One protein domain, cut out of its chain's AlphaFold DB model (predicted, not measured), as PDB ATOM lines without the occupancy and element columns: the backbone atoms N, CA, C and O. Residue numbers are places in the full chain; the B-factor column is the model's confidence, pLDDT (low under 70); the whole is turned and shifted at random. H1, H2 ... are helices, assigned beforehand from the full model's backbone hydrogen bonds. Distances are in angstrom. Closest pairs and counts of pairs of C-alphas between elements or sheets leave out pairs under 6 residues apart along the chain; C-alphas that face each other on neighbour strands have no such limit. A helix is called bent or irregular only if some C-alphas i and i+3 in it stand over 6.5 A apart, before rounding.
ATOM      1  N   LEU A   2      -9.585  -0.025  12.246       89.12
ATOM      2  CA  LEU A   2      -8.999   1.201  11.675       89.12
ATOM      3  C   LEU A   2      -9.192   2.415  12.596       89.12
ATOM      4  O   LEU A   2      -8.238   3.140  12.859       89.12
ATOM      5  N   PHE A   3     -10.407   2.587  13.126       92.31
ATOM      6  CA  PHE A   3     -10.731   3.664  14.058       92.31
ATOM      7  C   PHE A   3      -9.780   3.693  15.261       92.31
ATOM      8  O   PHE A   3      -9.148   4.711  15.512       92.31
ATOM      9  N   ALA A   4      -9.623   2.565  15.963       91.56
ATOM     10  CA  ALA A   4      -8.755   2.475  17.137       91.56
ATOM     11  C   ALA A   4      -7.295   2.822  16.802       91.56
ATOM     12  O   ALA A   4      -6.667   3.583  17.530       91.56
ATOM     13  N   GLY A   5      -6.779   2.321  15.674       93.75
ATOM     14  CA  GLY A   5      -5.417   2.619  15.232       93.75
ATOM     15  C   GLY A   5      -5.188   4.109  14.971       93.75
ATOM     16  O   GLY A   5      -4.214   4.674  15.461       93.75
ATOM     17  N   VAL A   6      -6.099   4.772  14.251       94.50
ATOM     18  CA  VAL A   6      -5.971   6.214  13.987       94.50
ATOM     19  C   VAL A   6      -6.161   7.042  15.258       94.50
ATOM     20  O   VAL A   6      -5.448   8.025  15.432       94.50
ATOM     21  N   SER A   7      -7.065   6.648  16.159       93.75
ATOM     22  CA  SER A   7      -7.269   7.334  17.441       93.75
ATOM     23  C   SER A   7      -6.045   7.257  18.357       93.75
ATOM     24  O   SER A   7      -5.704   8.239  19.009       93.75
ATOM     25  N   LEU A   8      -5.339   6.122  18.376       94.94
ATOM     26  CA  LEU A   8      -4.072   6.004  19.102       94.94
ATOM     27  C   LEU A   8      -2.990   6.875  18.455       94.94
ATOM     28  O   LEU A   8      -2.311   7.643  19.134       94.94
ATOM     29  N   LEU A   9      -2.856   6.810  17.127       95.69
ATOM     30  CA  LEU A   9      -1.880   7.621  16.399       95.69
ATOM     31  C   LEU A   9      -2.128   9.124  16.568       95.69
ATOM     32  O   LEU A   9      -1.166   9.880  16.668       95.69
ATOM     33  N   SER A  10      -3.386   9.568  16.626       94.62
ATOM     34  CA  SER A  10      -3.705  10.977  16.868       94.62
ATOM     35  C   SER A  10      -3.331  11.422  18.280       94.62
ATOM     36  O   SER A  10      -2.878  12.554  18.440       94.62
ATOM     37  N   GLY A  11      -3.455  10.540  19.279       92.88
ATOM     38  CA  GLY A  11      -2.968  10.775  20.640       92.88
ATOM     39  C   GLY A  11      -1.464  11.032  20.666       92.88
ATOM     40  O   GLY A  11      -1.024  12.105  21.080       92.88
ATOM     41  N   TRP A  12      -0.677  10.104  20.116       94.75
ATOM     42  CA  TRP A  12       0.784  10.238  20.042       94.75
ATOM     43  C   TRP A  12       1.238  11.417  19.176       94.75
ATOM     44  O   TRP A  12       2.181  12.121  19.534       94.75
ATOM     45  N   ALA A  13       0.546  11.696  18.069       94.19
ATOM     46  CA  ALA A  13       0.807  12.883  17.259       94.19
ATOM     47  C   ALA A  13       0.526  14.181  18.036       94.19
ATOM     48  O   ALA A  13       1.259  15.157  17.886       94.19
ATOM     49  N   GLY A  14      -0.508  14.192  18.882       93.56
ATOM     50  CA  GLY A  14      -0.804  15.296  19.791       93.56
ATOM     51  C   GLY A  14       0.305  15.518  20.820       93.56
ATOM     52  O   GLY A  14       0.733  16.655  21.015       93.56
ATOM     53  N   VAL A  15       0.822  14.442  21.423       92.75
ATOM     54  CA  VAL A  15       1.972  14.499  22.343       92.75
ATOM     55  C   VAL A  15       3.198  15.089  21.644       92.75
ATOM     56  O   VAL A  15       3.741  16.087  22.113       92.75
ATOM     57  N   LEU A  16       3.564  14.562  20.472       93.75
ATOM     58  CA  LEU A  16       4.694  15.073  19.692       93.75
ATOM     59  C   LEU A  16       4.514  16.554  19.316       93.75
ATOM     60  O   LEU A  16       5.453  17.341  19.398       93.75
ATOM     61  N   LEU A  17       3.304  16.966  18.927       93.94
ATOM     62  CA  LEU A  17       3.010  18.367  18.615       93.94
ATOM     63  C   LEU A  17       3.231  19.285  19.826       93.94
ATOM     64  O   LEU A  17       3.695  20.414  19.660       93.94
ATOM     65  N   ASN A  18       2.888  18.819  21.024       94.75
ATOM     66  CA  ASN A  18       3.106  19.571  22.252       94.75
ATOM     67  C   ASN A  18       4.589  19.696  22.592       94.75
ATOM     68  O   ASN A  18       5.029  20.801  22.906       94.75
ATOM     69  N   GLU A  19       5.354  18.611  22.471       92.75
ATOM     70  CA  GLU A  19       6.810  18.621  22.663       92.75
ATOM     71  C   GLU A  19       7.483  19.617  21.712       92.75
ATOM     72  O   GLU A  19       8.209  20.511  22.147       92.75
ATOM     73  N   LEU A  20       7.142  19.570  20.419       93.25
ATOM     74  CA  LEU A  20       7.677  20.488  19.405       93.25
ATOM     75  C   LEU A  20       7.332  21.964  19.663       93.25
ATOM     76  O   LEU A  20       8.002  22.854  19.140       93.25
ATOM     77  N   ARG A  21       6.275  22.239  20.434       91.44
ATOM     78  CA  ARG A  21       5.834  23.596  20.791       91.44
ATOM     79  C   ARG A  21       6.250  24.025  22.199       91.44
ATOM     80  O   ARG A  21       5.869  25.115  22.615       91.44
ATOM     81  N   GLY A  22       7.008  23.202  22.926       91.12
ATOM     82  CA  GLY A  22       7.416  23.495  24.303       91.12
ATOM     83  C   GLY A  22       6.260  23.478  25.311       91.12
ATOM     84  O   GLY A  22       6.348  24.105  26.361       91.12
ATOM     85  N   HIS A  23       5.164  22.779  24.997       89.12
ATOM     86  CA  HIS A  23       4.002  22.577  25.872       89.12
ATOM     87  C   HIS A  23       3.979  21.153  26.438       89.12
ATOM     88  O   HIS A  23       2.931  20.501  26.469       89.12
ATOM     89  N   GLU A  24       5.141  20.645  26.838       83.19
ATOM     90  CA  GLU A  24       5.282  19.288  27.361       83.19
ATOM     91  C   GLU A  24       4.260  19.023  28.479       83.19
ATOM     92  O   GLU A  24       4.091  19.829  29.393       83.19
ATOM     93  N   HIS A  25       3.561  17.888  28.396       79.06
ATOM     94  CA  HIS A  25       2.568  17.432  29.383       79.06
ATOM     95  C   HIS A  25       1.351  18.363  29.597       79.06
ATOM     96  O   HIS A  25       0.523  18.103  30.473       79.06
ATOM     97  N   ALA A  26       1.181  19.420  28.797       84.31
ATOM     98  CA  ALA A  26       0.054  20.335  28.940       84.31
ATOM     99  C   ALA A  26      -1.242  19.725  28.381       84.31
ATOM    100  O   ALA A  26      -1.384  19.511  27.174       84.31
ATOM    101  N   MET A  27      -2.232  19.509  29.249       82.56
ATOM    102  CA  MET A  27      -3.578  19.096  28.833       82.56
ATOM    103  C   MET A  27      -4.349  20.216  28.126       82.56
ATOM    104  O   MET A  27      -5.120  19.941  27.210       82.56
ATOM    105  N   GLU A  28      -4.107  21.475  28.476       85.81
ATOM    106  CA  GLU A  28      -4.665  22.629  27.766       85.81
ATOM    107  C   GLU A  28      -3.718  23.060  26.643       85.81
ATOM    108  O   GLU A  28      -2.938  24.000  26.780       85.81
ATOM    109  N   SER A  29      -3.736  22.323  25.531       89.69
ATOM    110  CA  SER A  29      -2.772  22.518  24.449       89.69
ATOM    111  C   SER A  29      -3.334  22.171  23.065       89.69
ATOM    112  O   SER A  29      -4.324  21.438  22.947       89.69
ATOM    113  N   PRO A  30      -2.695  22.663  21.986       87.94
ATOM    114  CA  PRO A  30      -3.054  22.284  20.621       87.94
ATOM    115  C   PRO A  30      -2.958  20.774  20.368       87.94
ATOM    116  O   PRO A  30      -3.781  20.237  19.632       87.94
ATOM    117  N   GLY A  31      -1.995  20.080  20.985       91.19
ATOM    118  CA  GLY A  31      -1.856  18.628  20.877       91.19
ATOM    119  C   GLY A  31      -3.049  17.874  21.457       91.19
ATOM    120  O   GLY A  31      -3.557  16.950  20.826       91.19
ATOM    121  N   THR A  32      -3.587  18.323  22.592       90.38
ATOM    122  CA  THR A  32      -4.811  17.733  23.153       90.38
ATOM    123  C   THR A  32      -6.010  17.934  22.225       90.38
ATOM    124  O   THR A  32      -6.846  17.041  22.093       90.38
ATOM    125  N   LEU A  33      -6.094  19.074  21.529       91.38
ATOM    126  CA  LEU A  33      -7.162  19.312  20.554       91.38
ATOM    127  C   LEU A  33      -7.087  18.333  19.372       91.38
ATOM    128  O   LEU A  33      -8.126  17.860  18.917       91.38
ATOM    129  N   VAL A  34      -5.879  17.998  18.904       92.69
ATOM    130  CA  VAL A  34      -5.661  16.976  17.864       92.69
ATOM    131  C   VAL A  34      -6.220  15.625  18.318       92.69
ATOM    132  O   VAL A  34      -6.990  15.000  17.586       92.69
ATOM    133  N   TRP A  35      -5.899  15.213  19.544       91.50
ATOM    134  CA  TRP A  35      -6.391  13.962  20.120       91.50
ATOM    135  C   TRP A  35      -7.914  13.946  20.312       91.50
ATOM    136  O   TRP A  35      -8.549  12.945  19.998       91.50
ATOM    137  N   ILE A  36      -8.523  15.052  20.750       92.12
ATOM    138  CA  ILE A  36      -9.980  15.138  20.957       92.12
ATOM    139  C   ILE A  36     -10.745  15.199  19.626       92.12
ATOM    140  O   ILE A  36     -11.829  14.631  19.512       92.12
ATOM    141  N   ALA A  37     -10.224  15.904  18.616       94.62
ATOM    142  CA  ALA A  37     -10.969  16.195  17.390       94.62
ATOM    143  C   ALA A  37     -10.860  15.099  16.321       94.62
ATOM    144  O   ALA A  37     -11.833  14.846  15.611       94.62
ATOM    145  N   ILE A  38      -9.703  14.445  16.180       95.44
ATOM    146  CA  ILE A  38      -9.493  13.465  15.102       95.44
ATOM    147  C   ILE A  38     -10.409  12.235  15.231       95.44
ATOM    148  O   ILE A  38     -11.067  11.914  14.237       95.44
ATOM    149  N   PRO A  39     -10.516  11.558  16.392       94.62
ATOM    150  CA  PRO A  39     -11.365  10.378  16.544       94.62
ATOM    151  C   PRO A  39     -12.829  10.602  16.131       94.62
ATOM    152  O   PRO A  39     -13.307   9.860  15.271       94.62
ATOM    153  N   PRO A  40     -13.557  11.625  16.630       94.00
ATOM    154  CA  PRO A  40     -14.941  11.831  16.215       94.00
ATOM    155  C   PRO A  40     -15.056  12.209  14.736       94.00
ATOM    156  O   PRO A  40     -15.975  11.745  14.070       94.00
ATOM    157  N   LEU A  41     -14.130  13.001  14.178       94.62
ATOM    158  CA  LEU A  41     -14.158  13.339  12.749       94.62
ATOM    159  C   LEU A  41     -13.963  12.105  11.862       94.62
ATOM    160  O   LEU A  41     -14.684  11.931  10.875       94.62
ATOM    161  N   LEU A  42     -13.022  11.234  12.229       94.56
ATOM    162  CA  LEU A  42     -12.807   9.966  11.546       94.56
ATOM    163  C   LEU A  42     -14.050   9.085  11.631       94.56
ATOM    164  O   LEU A  42     -14.500   8.567  10.613       94.56
ATOM    165  N   GLY A  43     -14.605   8.931  12.830       92.38
ATOM    166  CA  GLY A  43     -15.797   8.133  13.072       92.38
ATOM    167  C   GLY A  43     -16.997   8.590  12.240       92.38
ATOM    168  O   GLY A  43     -17.573   7.807  11.481       92.38
ATOM    169  N   LEU A  44     -17.286   9.897  12.250       92.00
ATOM    170  CA  LEU A  44     -18.304  10.516  11.396       92.00
ATOM    171  C   LEU A  44     -18.050  10.250   9.902       92.00
ATOM    172  O   LEU A  44     -18.989   9.938   9.163       92.00
ATOM    173  N   GLY A  45     -16.796  10.344   9.451       92.62
ATOM    174  CA  GLY A  45     -16.398  10.064   8.070       92.62
ATOM    175  C   GLY A  45     -16.611   8.602   7.675       92.62
ATOM    176  O   GLY A  45     -17.296   8.319   6.690       92.62
ATOM    177  N   LEU A  46     -16.093   7.663   8.470       90.88
ATOM    178  CA  LEU A  46     -16.251   6.221   8.252       90.88
ATOM    179  C   LEU A  46     -17.726   5.827   8.236       90.88
ATOM    180  O   LEU A  46     -18.179   5.099   7.351       90.88
ATOM    181  N   ARG A  47     -18.515   6.367   9.164       89.69
ATOM    182  CA  ARG A  47     -19.956   6.134   9.212       89.69
ATOM    183  C   ARG A  47     -20.665   6.652   7.968       89.69
ATOM    184  O   ARG A  47     -21.531   5.954   7.426       89.69
ATOM    185  N   ARG A  48     -20.292   7.843   7.493       91.19
ATOM    186  CA  ARG A  48     -20.866   8.442   6.285       91.19
ATOM    187  C   ARG A  48     -20.550   7.626   5.037       91.19
ATOM    188  O   ARG A  48     -21.417   7.542   4.162       91.19
ATOM    189  N   LEU A  49     -19.358   7.038   4.961       90.62
ATOM    190  CA  LEU A  49     -18.939   6.160   3.869       90.62
ATOM    191  C   LEU A  49     -19.663   4.809   3.915       90.62
ATOM    192  O   LEU A  49     -20.203   4.377   2.903       90.62
ATOM    193  N   ASN A  50     -19.750   4.184   5.090       86.44
ATOM    194  CA  ASN A  50     -20.296   2.832   5.231       86.44
ATOM    195  C   ASN A  50     -21.830   2.778   5.200       86.44
ATOM    196  O   ASN A  50     -22.410   1.802   4.737       86.44
ATOM    197  N   SER A  51     -22.502   3.803   5.731       84.69
ATOM    198  CA  SER A  51     -23.957   3.775   5.962       84.69
ATOM    199  C   SER A  51     -24.720   4.955   5.362       84.69
ATOM    200  O   SER A  51     -25.941   5.026   5.492       84.69
ATOM    201  N   GLY A  52     -24.024   5.930   4.767       87.69
ATOM    202  CA  GLY A  52     -24.637   7.165   4.274       87.69
ATOM    203  C   GLY A  52     -25.110   8.130   5.371       87.69
ATOM    204  O   GLY A  52     -25.632   9.198   5.055       87.69
ATOM    205  N   ARG A  53     -24.925   7.798   6.656       83.50
ATOM    206  CA  ARG A  53     -25.402   8.578   7.811       83.50
ATOM    207  C   ARG A  53     -24.243   9.269   8.528       83.50
ATOM    208  O   ARG A  53     -23.161   8.709   8.617       83.50
ATOM    209  N   PHE A  54     -24.495  10.448   9.097       78.94
ATOM    210  CA  PHE A  54     -23.528  11.134   9.965       78.94
ATOM    211  C   PHE A  54     -23.707  10.783  11.443       78.94
ATOM    212  O   PHE A  54     -22.732  10.655  12.162       78.94
ATOM    213  N   LEU A  55     -24.942  10.601  11.909       77.06
ATOM    214  CA  LEU A  55     -25.208  10.360  13.328       77.06
ATOM    215  C   LEU A  55     -25.295   8.860  13.646       77.06
ATOM    216  O   LEU A  55     -25.817   8.097  12.819       77.06
ATOM    217  N   ALA A 112     -15.875  26.133  33.633       90.94
ATOM    218  CA  ALA A 112     -15.420  24.870  33.056       90.94
ATOM    219  C   ALA A 112     -16.537  24.081  32.347       90.94
ATOM    220  O   ALA A 112     -16.240  23.201  31.539       90.94
ATOM    221  N   LEU A 113     -17.812  24.393  32.615       92.44
ATOM    222  CA  LEU A 113     -18.949  23.606  32.140       92.44
ATOM    223  C   LEU A 113     -18.999  23.501  30.612       92.44
ATOM    224  O   LEU A 113     -19.094  22.399  30.081       92.44
ATOM    225  N   VAL A 114     -18.930  24.628  29.898       93.25
ATOM    226  CA  VAL A 114     -19.048  24.626  28.429       93.25
ATOM    227  C   VAL A 114     -17.879  23.882  27.769       93.25
ATOM    228  O   VAL A 114     -18.155  22.964  26.993       93.25
ATOM    229  N   PRO A 115     -16.601  24.178  28.085       90.38
ATOM    230  CA  PRO A 115     -15.477  23.404  27.558       90.38
ATOM    231  C   PRO A 115     -15.584  21.906  27.863       90.38
ATOM    232  O   PRO A 115     -15.389  21.083  26.968       90.38
ATOM    233  N   ALA A 116     -15.959  21.544  29.094       91.12
ATOM    234  CA  ALA A 116     -16.110  20.148  29.494       91.12
ATOM    235  C   ALA A 116     -17.233  19.442  28.722       91.12
ATOM    236  O   ALA A 116     -17.060  18.303  28.295       91.12
ATOM    237  N   LEU A 117     -18.375  20.101  28.508       93.56
ATOM    238  CA  LEU A 117     -19.471  19.543  27.717       93.56
ATOM    239  C   LEU A 117     -19.064  19.331  26.258       93.56
ATOM    240  O   LEU A 117     -19.359  18.278  25.700       93.56
ATOM    241  N   MET A 118     -18.377  20.299  25.646       92.19
ATOM    242  CA  MET A 118     -17.930  20.185  24.254       92.19
ATOM    243  C   MET A 118     -16.908  19.063  24.078       92.19
ATOM    244  O   MET A 118     -17.062  18.238  23.179       92.19
ATOM    245  N   LYS A 119     -15.916  18.983  24.976       92.00
ATOM    246  CA  LYS A 119     -14.950  17.880  25.007       92.00
ATOM    247  C   LYS A 119     -15.661  16.533  25.131       92.00
ATOM    248  O   LYS A 119     -15.463  15.662  24.291       92.00
ATOM    249  N   ASN A 120     -16.504  16.372  26.152       93.06
ATOM    250  CA  ASN A 120     -17.160  15.094  26.420       93.06
ATOM    251  C   ASN A 120     -18.123  14.694  25.294       93.06
ATOM    252  O   ASN A 120     -18.272  13.512  25.012       93.06
ATOM    253  N   LEU A 121     -18.764  15.652  24.617       92.62
ATOM    254  CA  LEU A 121     -19.589  15.355  23.445       92.62
ATOM    255  C   LEU A 121     -18.748  14.792  22.294       92.62
ATOM    256  O   LEU A 121     -19.159  13.817  21.663       92.62
ATOM    257  N   ALA A 122     -17.586  15.390  22.024       92.62
ATOM    258  CA  ALA A 122     -16.657  14.914  21.004       92.62
ATOM    259  C   ALA A 122     -16.136  13.508  21.342       92.62
ATOM    260  O   ALA A 122     -16.229  12.601  20.515       92.62
ATOM    261  N   GLU A 123     -15.682  13.302  22.579       93.38
ATOM    262  CA  GLU A 123     -15.208  12.001  23.053       93.38
ATOM    263  C   GLU A 123     -16.312  10.941  22.986       93.38
ATOM    264  O   GLU A 123     -16.109   9.881  22.404       93.38
ATOM    265  N   GLU A 124     -17.512  11.216  23.495       92.38
ATOM    266  CA  GLU A 124     -18.584  10.216  23.482       92.38
ATOM    267  C   GLU A 124     -19.094   9.911  22.071       92.38
ATOM    268  O   GLU A 124     -19.477   8.774  21.781       92.38
ATOM    269  N   THR A 125     -19.040  10.887  21.160       90.50
ATOM    270  CA  THR A 125     -19.310  10.637  19.738       90.50
ATOM    271  C   THR A 125     -18.304   9.636  19.174       90.50
ATOM    272  O   THR A 125     -18.709   8.687  18.513       90.50
ATOM    273  N   ALA A 126     -17.022   9.790  19.493       92.12
ATOM    274  CA  ALA A 126     -15.967   8.902  19.027       92.12
ATOM    275  C   ALA A 126     -16.063   7.497  19.659       92.12
ATOM    276  O   ALA A 126     -16.080   6.476  18.969       92.12
ATOM    277  N   TRP A 127     -16.151   7.421  20.987       92.69
ATOM    278  CA  TRP A 127     -16.016   6.159  21.717       92.69
ATOM    279  C   TRP A 127     -17.303   5.347  21.745       92.69
ATOM    280  O   TRP A 127     -17.286   4.155  21.422       92.69
ATOM    281  N   ARG A 128     -18.430   5.966  22.119       89.94
ATOM    282  CA  ARG A 128     -19.730   5.278  22.134       89.94
ATOM    283  C   ARG A 128     -20.368   5.242  20.767       89.94
ATOM    284  O   ARG A 128     -21.012   4.248  20.449       89.94
ATOM    285  N   GLY A 129     -20.224   6.318  19.998       87.25
ATOM    286  CA  GLY A 129     -20.772   6.379  18.654       87.25
ATOM    287  C   GLY A 129     -20.083   5.370  17.753       87.25
ATOM    288  O   GLY A 129     -20.775   4.539  17.182       87.25
ATOM    289  N   ASP A 130     -18.758   5.392  17.631       89.94
ATOM    290  CA  ASP A 130     -18.067   4.582  16.622       89.94
ATOM    291  C   ASP A 130     -17.490   3.281  17.184       89.94
ATOM    292  O   ASP A 130     -18.015   2.210  16.877       89.94
ATOM    293  N   LEU A 131     -16.463   3.342  18.039       91.44
ATOM    294  CA  LEU A 131     -15.745   2.134  18.478       91.44
ATOM    295  C   LEU A 131     -16.659   1.122  19.183       91.44
ATOM    296  O   LEU A 131     -16.605  -0.077  18.915       91.44
ATOM    297  N   THR A 132     -17.520   1.599  20.082       92.31
ATOM    298  CA  THR A 132     -18.456   0.738  20.814       92.31
ATOM    299  C   THR A 132     -19.502   0.124  19.882       92.31
ATOM    300  O   THR A 132     -19.791  -1.065  20.010       92.31
ATOM    301  N   GLU A 133     -20.070   0.888  18.941       89.00
ATOM    302  CA  GLU A 133     -21.041   0.345  17.978       89.00
ATOM    303  C   GLU A 133     -20.399  -0.684  17.034       89.00
ATOM    304  O   GLU A 133     -21.031  -1.702  16.743       89.00
ATOM    305  N   GLU A 134     -19.159  -0.455  16.585       88.50
ATOM    306  CA  GLU A 134     -18.393  -1.398  15.754       88.50
ATOM    307  C   GLU A 134     -18.228  -2.736  16.492       88.50
ATOM    308  O   GLU A 134     -18.685  -3.773  16.008       88.50
ATOM    309  N   LEU A 135     -17.709  -2.706  17.724       92.00
ATOM    310  CA  LEU A 135     -17.495  -3.905  18.543       92.00
ATOM    311  C   LEU A 135     -18.804  -4.633  18.894       92.00
ATOM    312  O   LEU A 135     -18.848  -5.864  18.922       92.00
ATOM    313  N   LEU A 136     -19.892  -3.899  19.154       90.81
ATOM    314  CA  LEU A 136     -21.208  -4.509  19.382       90.81
ATOM    315  C   LEU A 136     -21.743  -5.201  18.124       90.81
ATOM    316  O   LEU A 136     -22.338  -6.273  18.231       90.81
ATOM    317  N   THR A 137     -21.530  -4.608  16.948       88.00
ATOM    318  CA  THR A 137     -21.944  -5.185  15.660       88.00
ATOM    319  C   THR A 137     -21.157  -6.457  15.343       88.00
ATOM    320  O   THR A 137     -21.716  -7.410  14.807       88.00
ATOM    321  N   GLU A 138     -19.892  -6.515  15.756       89.94
ATOM    322  CA  GLU A 138     -19.044  -7.713  15.692       89.94
ATOM    323  C   GLU A 138     -19.406  -8.783  16.746       89.94
ATOM    324  O   GLU A 138     -18.804  -9.856  16.782       89.94
ATOM    325  N   GLY A 139     -20.391  -8.525  17.614       92.81
ATOM    326  CA  GLY A 139     -20.841  -9.475  18.632       92.81
ATOM    327  C   GLY A 139     -19.898  -9.604  19.832       92.81
ATOM    328  O   GLY A 139     -19.948 -10.599  20.559       92.81
ATOM    329  N   VAL A 140     -19.033  -8.612  20.073       94.00
ATOM    330  CA  VAL A 140     -18.101  -8.621  21.205       94.00
ATOM    331  C   VAL A 140     -18.873  -8.536  22.526       94.00
ATOM    332  O   VAL A 140     -19.650  -7.614  22.777       94.00
ATOM    333  N   GLY A 141     -18.643  -9.509  23.412       94.75
ATOM    334  CA  GLY A 141     -19.278  -9.548  24.730       94.75
ATOM    335  C   GLY A 141     -18.887  -8.364  25.623       94.75
ATOM    336  O   GLY A 141     -17.766  -7.862  25.555       94.75
ATOM    337  N   ARG A 142     -19.791  -7.961  26.530       92.88
ATOM    338  CA  ARG A 142     -19.668  -6.758  27.387       92.88
ATOM    339  C   ARG A 142     -18.321  -6.596  28.096       92.88
ATOM    340  O   ARG A 142     -17.793  -5.492  28.129       92.88
ATOM    341  N   LEU A 143     -17.780  -7.670  28.675       95.31
ATOM    342  CA  LEU A 143     -16.507  -7.596  29.398       95.31
ATOM    343  C   LEU A 143     -15.353  -7.223  28.459       95.31
ATOM    344  O   LEU A 143     -14.618  -6.281  28.736       95.31
ATOM    345  N   ARG A 144     -15.243  -7.933  27.331       94.88
ATOM    346  CA  ARG A 144     -14.214  -7.681  26.316       94.88
ATOM    347  C   ARG A 144     -14.390  -6.305  25.688       94.88
ATOM    348  O   ARG A 144     -13.405  -5.615  25.489       94.88
ATOM    349  N   LEU A 145     -15.631  -5.883  25.447       94.31
ATOM    350  CA  LEU A 145     -15.930  -4.545  24.946       94.31
ATOM    351  C   LEU A 145     -15.378  -3.463  25.879       94.31
ATOM    352  O   LEU A 145     -14.639  -2.594  25.429       94.31
ATOM    353  N   ASN A 146     -15.687  -3.541  27.177       94.12
ATOM    354  CA  ASN A 146     -15.223  -2.552  28.152       94.12
ATOM    355  C   ASN A 146     -13.694  -2.540  28.271       94.12
ATOM    356  O   ASN A 146     -13.102  -1.470  28.367       94.12
ATOM    357  N   GLN A 147     -13.060  -3.717  28.244       95.31
ATOM    358  CA  GLN A 147     -11.602  -3.835  28.261       95.31
ATOM    359  C   GLN A 147     -10.984  -3.195  27.018       95.31
ATOM    360  O   GLN A 147     -10.130  -2.332  27.156       95.31
ATOM    361  N   THR A 148     -11.455  -3.541  25.818       93.62
ATOM    362  CA  THR A 148     -10.918  -2.997  24.565       93.62
ATOM    363  C   THR A 148     -11.080  -1.483  24.491       93.62
ATOM    364  O   THR A 148     -10.109  -0.786  24.218       93.62
ATOM    365  N   VAL A 149     -12.281  -0.957  24.760       93.81
ATOM    366  CA  VAL A 149     -12.525   0.494  24.726       93.81
ATOM    367  C   VAL A 149     -11.671   1.206  25.776       93.81
ATOM    368  O   VAL A 149     -11.031   2.204  25.458       93.81
ATOM    369  N   GLY A 150     -11.603   0.669  26.998       93.25
ATOM    370  CA  GLY A 150     -10.787   1.235  28.073       93.25
ATOM    371  C   GLY A 150      -9.291   1.227  27.759       93.25
ATOM    372  O   GLY A 150      -8.614   2.212  28.024       93.25
ATOM    373  N   THR A 151      -8.776   0.157  27.151       94.00
ATOM    374  CA  THR A 151      -7.369   0.064  26.743       94.00
ATOM    375  C   THR A 151      -7.043   1.030  25.612       94.00
ATOM    376  O   THR A 151      -6.021   1.693  25.680       94.00
ATOM    377  N   VAL A 152      -7.899   1.149  24.592       93.44
ATOM    378  CA  VAL A 152      -7.663   2.095  23.488       93.44
ATOM    379  C   VAL A 152      -7.721   3.544  23.973       93.44
ATOM    380  O   VAL A 152      -6.991   4.376  23.458       93.44
ATOM    381  N   TRP A 153      -8.581   3.853  24.944       90.88
ATOM    382  CA  TRP A 153      -8.674   5.201  25.507       90.88
ATOM    383  C   TRP A 153      -7.540   5.530  26.491       90.88
ATOM    384  O   TRP A 153      -7.136   6.683  26.590       90.88
ATOM    385  N   GLY A 154      -7.067   4.537  27.251       88.44
ATOM    386  CA  GLY A 154      -6.052   4.723  28.291       88.44
ATOM    387  C   GLY A 154      -4.598   4.663  27.812       88.44
ATOM    388  O   GLY A 154      -3.708   4.899  28.628       88.44
ATOM    389  N   LEU A 155      -4.364   4.309  26.545       86.75
ATOM    390  CA  LEU A 155      -3.054   4.290  25.879       86.75
ATOM    391  C   LEU A 155      -2.857   5.546  25.030       86.75
ATOM    392  O   LEU A 155      -1.696   6.002  24.971       86.75
TER     393      LEU A 155
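AT A GLANCE: This is residues 2 to 55 and 112 to 155 of the 155 residues of an uncharacterized protein of Kytococcus aerolatus (UniProt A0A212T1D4). Long helix H3 crosses H2 of a helical hairpin, H1 and H2, while short H4 folds back from H3's last turns to H1's first; residues 112 to 117 of H3 stick out. The 98 printed residues hold four named helices, H1 to H4 in order, no named strand: all helix, compact, radius of gyration of the C-alphas 14.3 A, spans 43 by 27 by 27 A.

IN THESE COORDINATES: Find C-alpha 112 at (-15.420, 24.870, 33.056); from there H3 runs 35.3 A to residue 137. H2, residues 30 to 51, spans 31.5 A, with a kink of 27 degrees near residue 37; it is only just irregular, C-alphas 36 and 39 being 6.6 A apart. H1, residues 2 to 20, spans 26.6 A; H4, residues 142 to 154, ends at C-alpha 154 (-6.052, 4.723, 28.291).

HOW THE PARTS SIT: H1, H2 and H3 form a bundle, three helices that touch one another. Residues 119 to 130 of H3 touch H2 at a steep tilt of 40 degrees, closest at C-alphas Pro 40 and Ala 126, 4.2 A. H1 touches H2, opposite ways at 21 degrees. H4 touches H3, closest at C-alphas Leu 135 and Leu 145, 6.6 A. Every O i to N i+4 pair is within hydrogen-bond range in H1 and H4, 16 of 18 in H2, 19 of 22 in H3.

THE WHOLE: Residues 56 to 111 are not printed; C-alphas 55 and 112 are 26.4 A apart. No printed residue is under 70 in pLDDT.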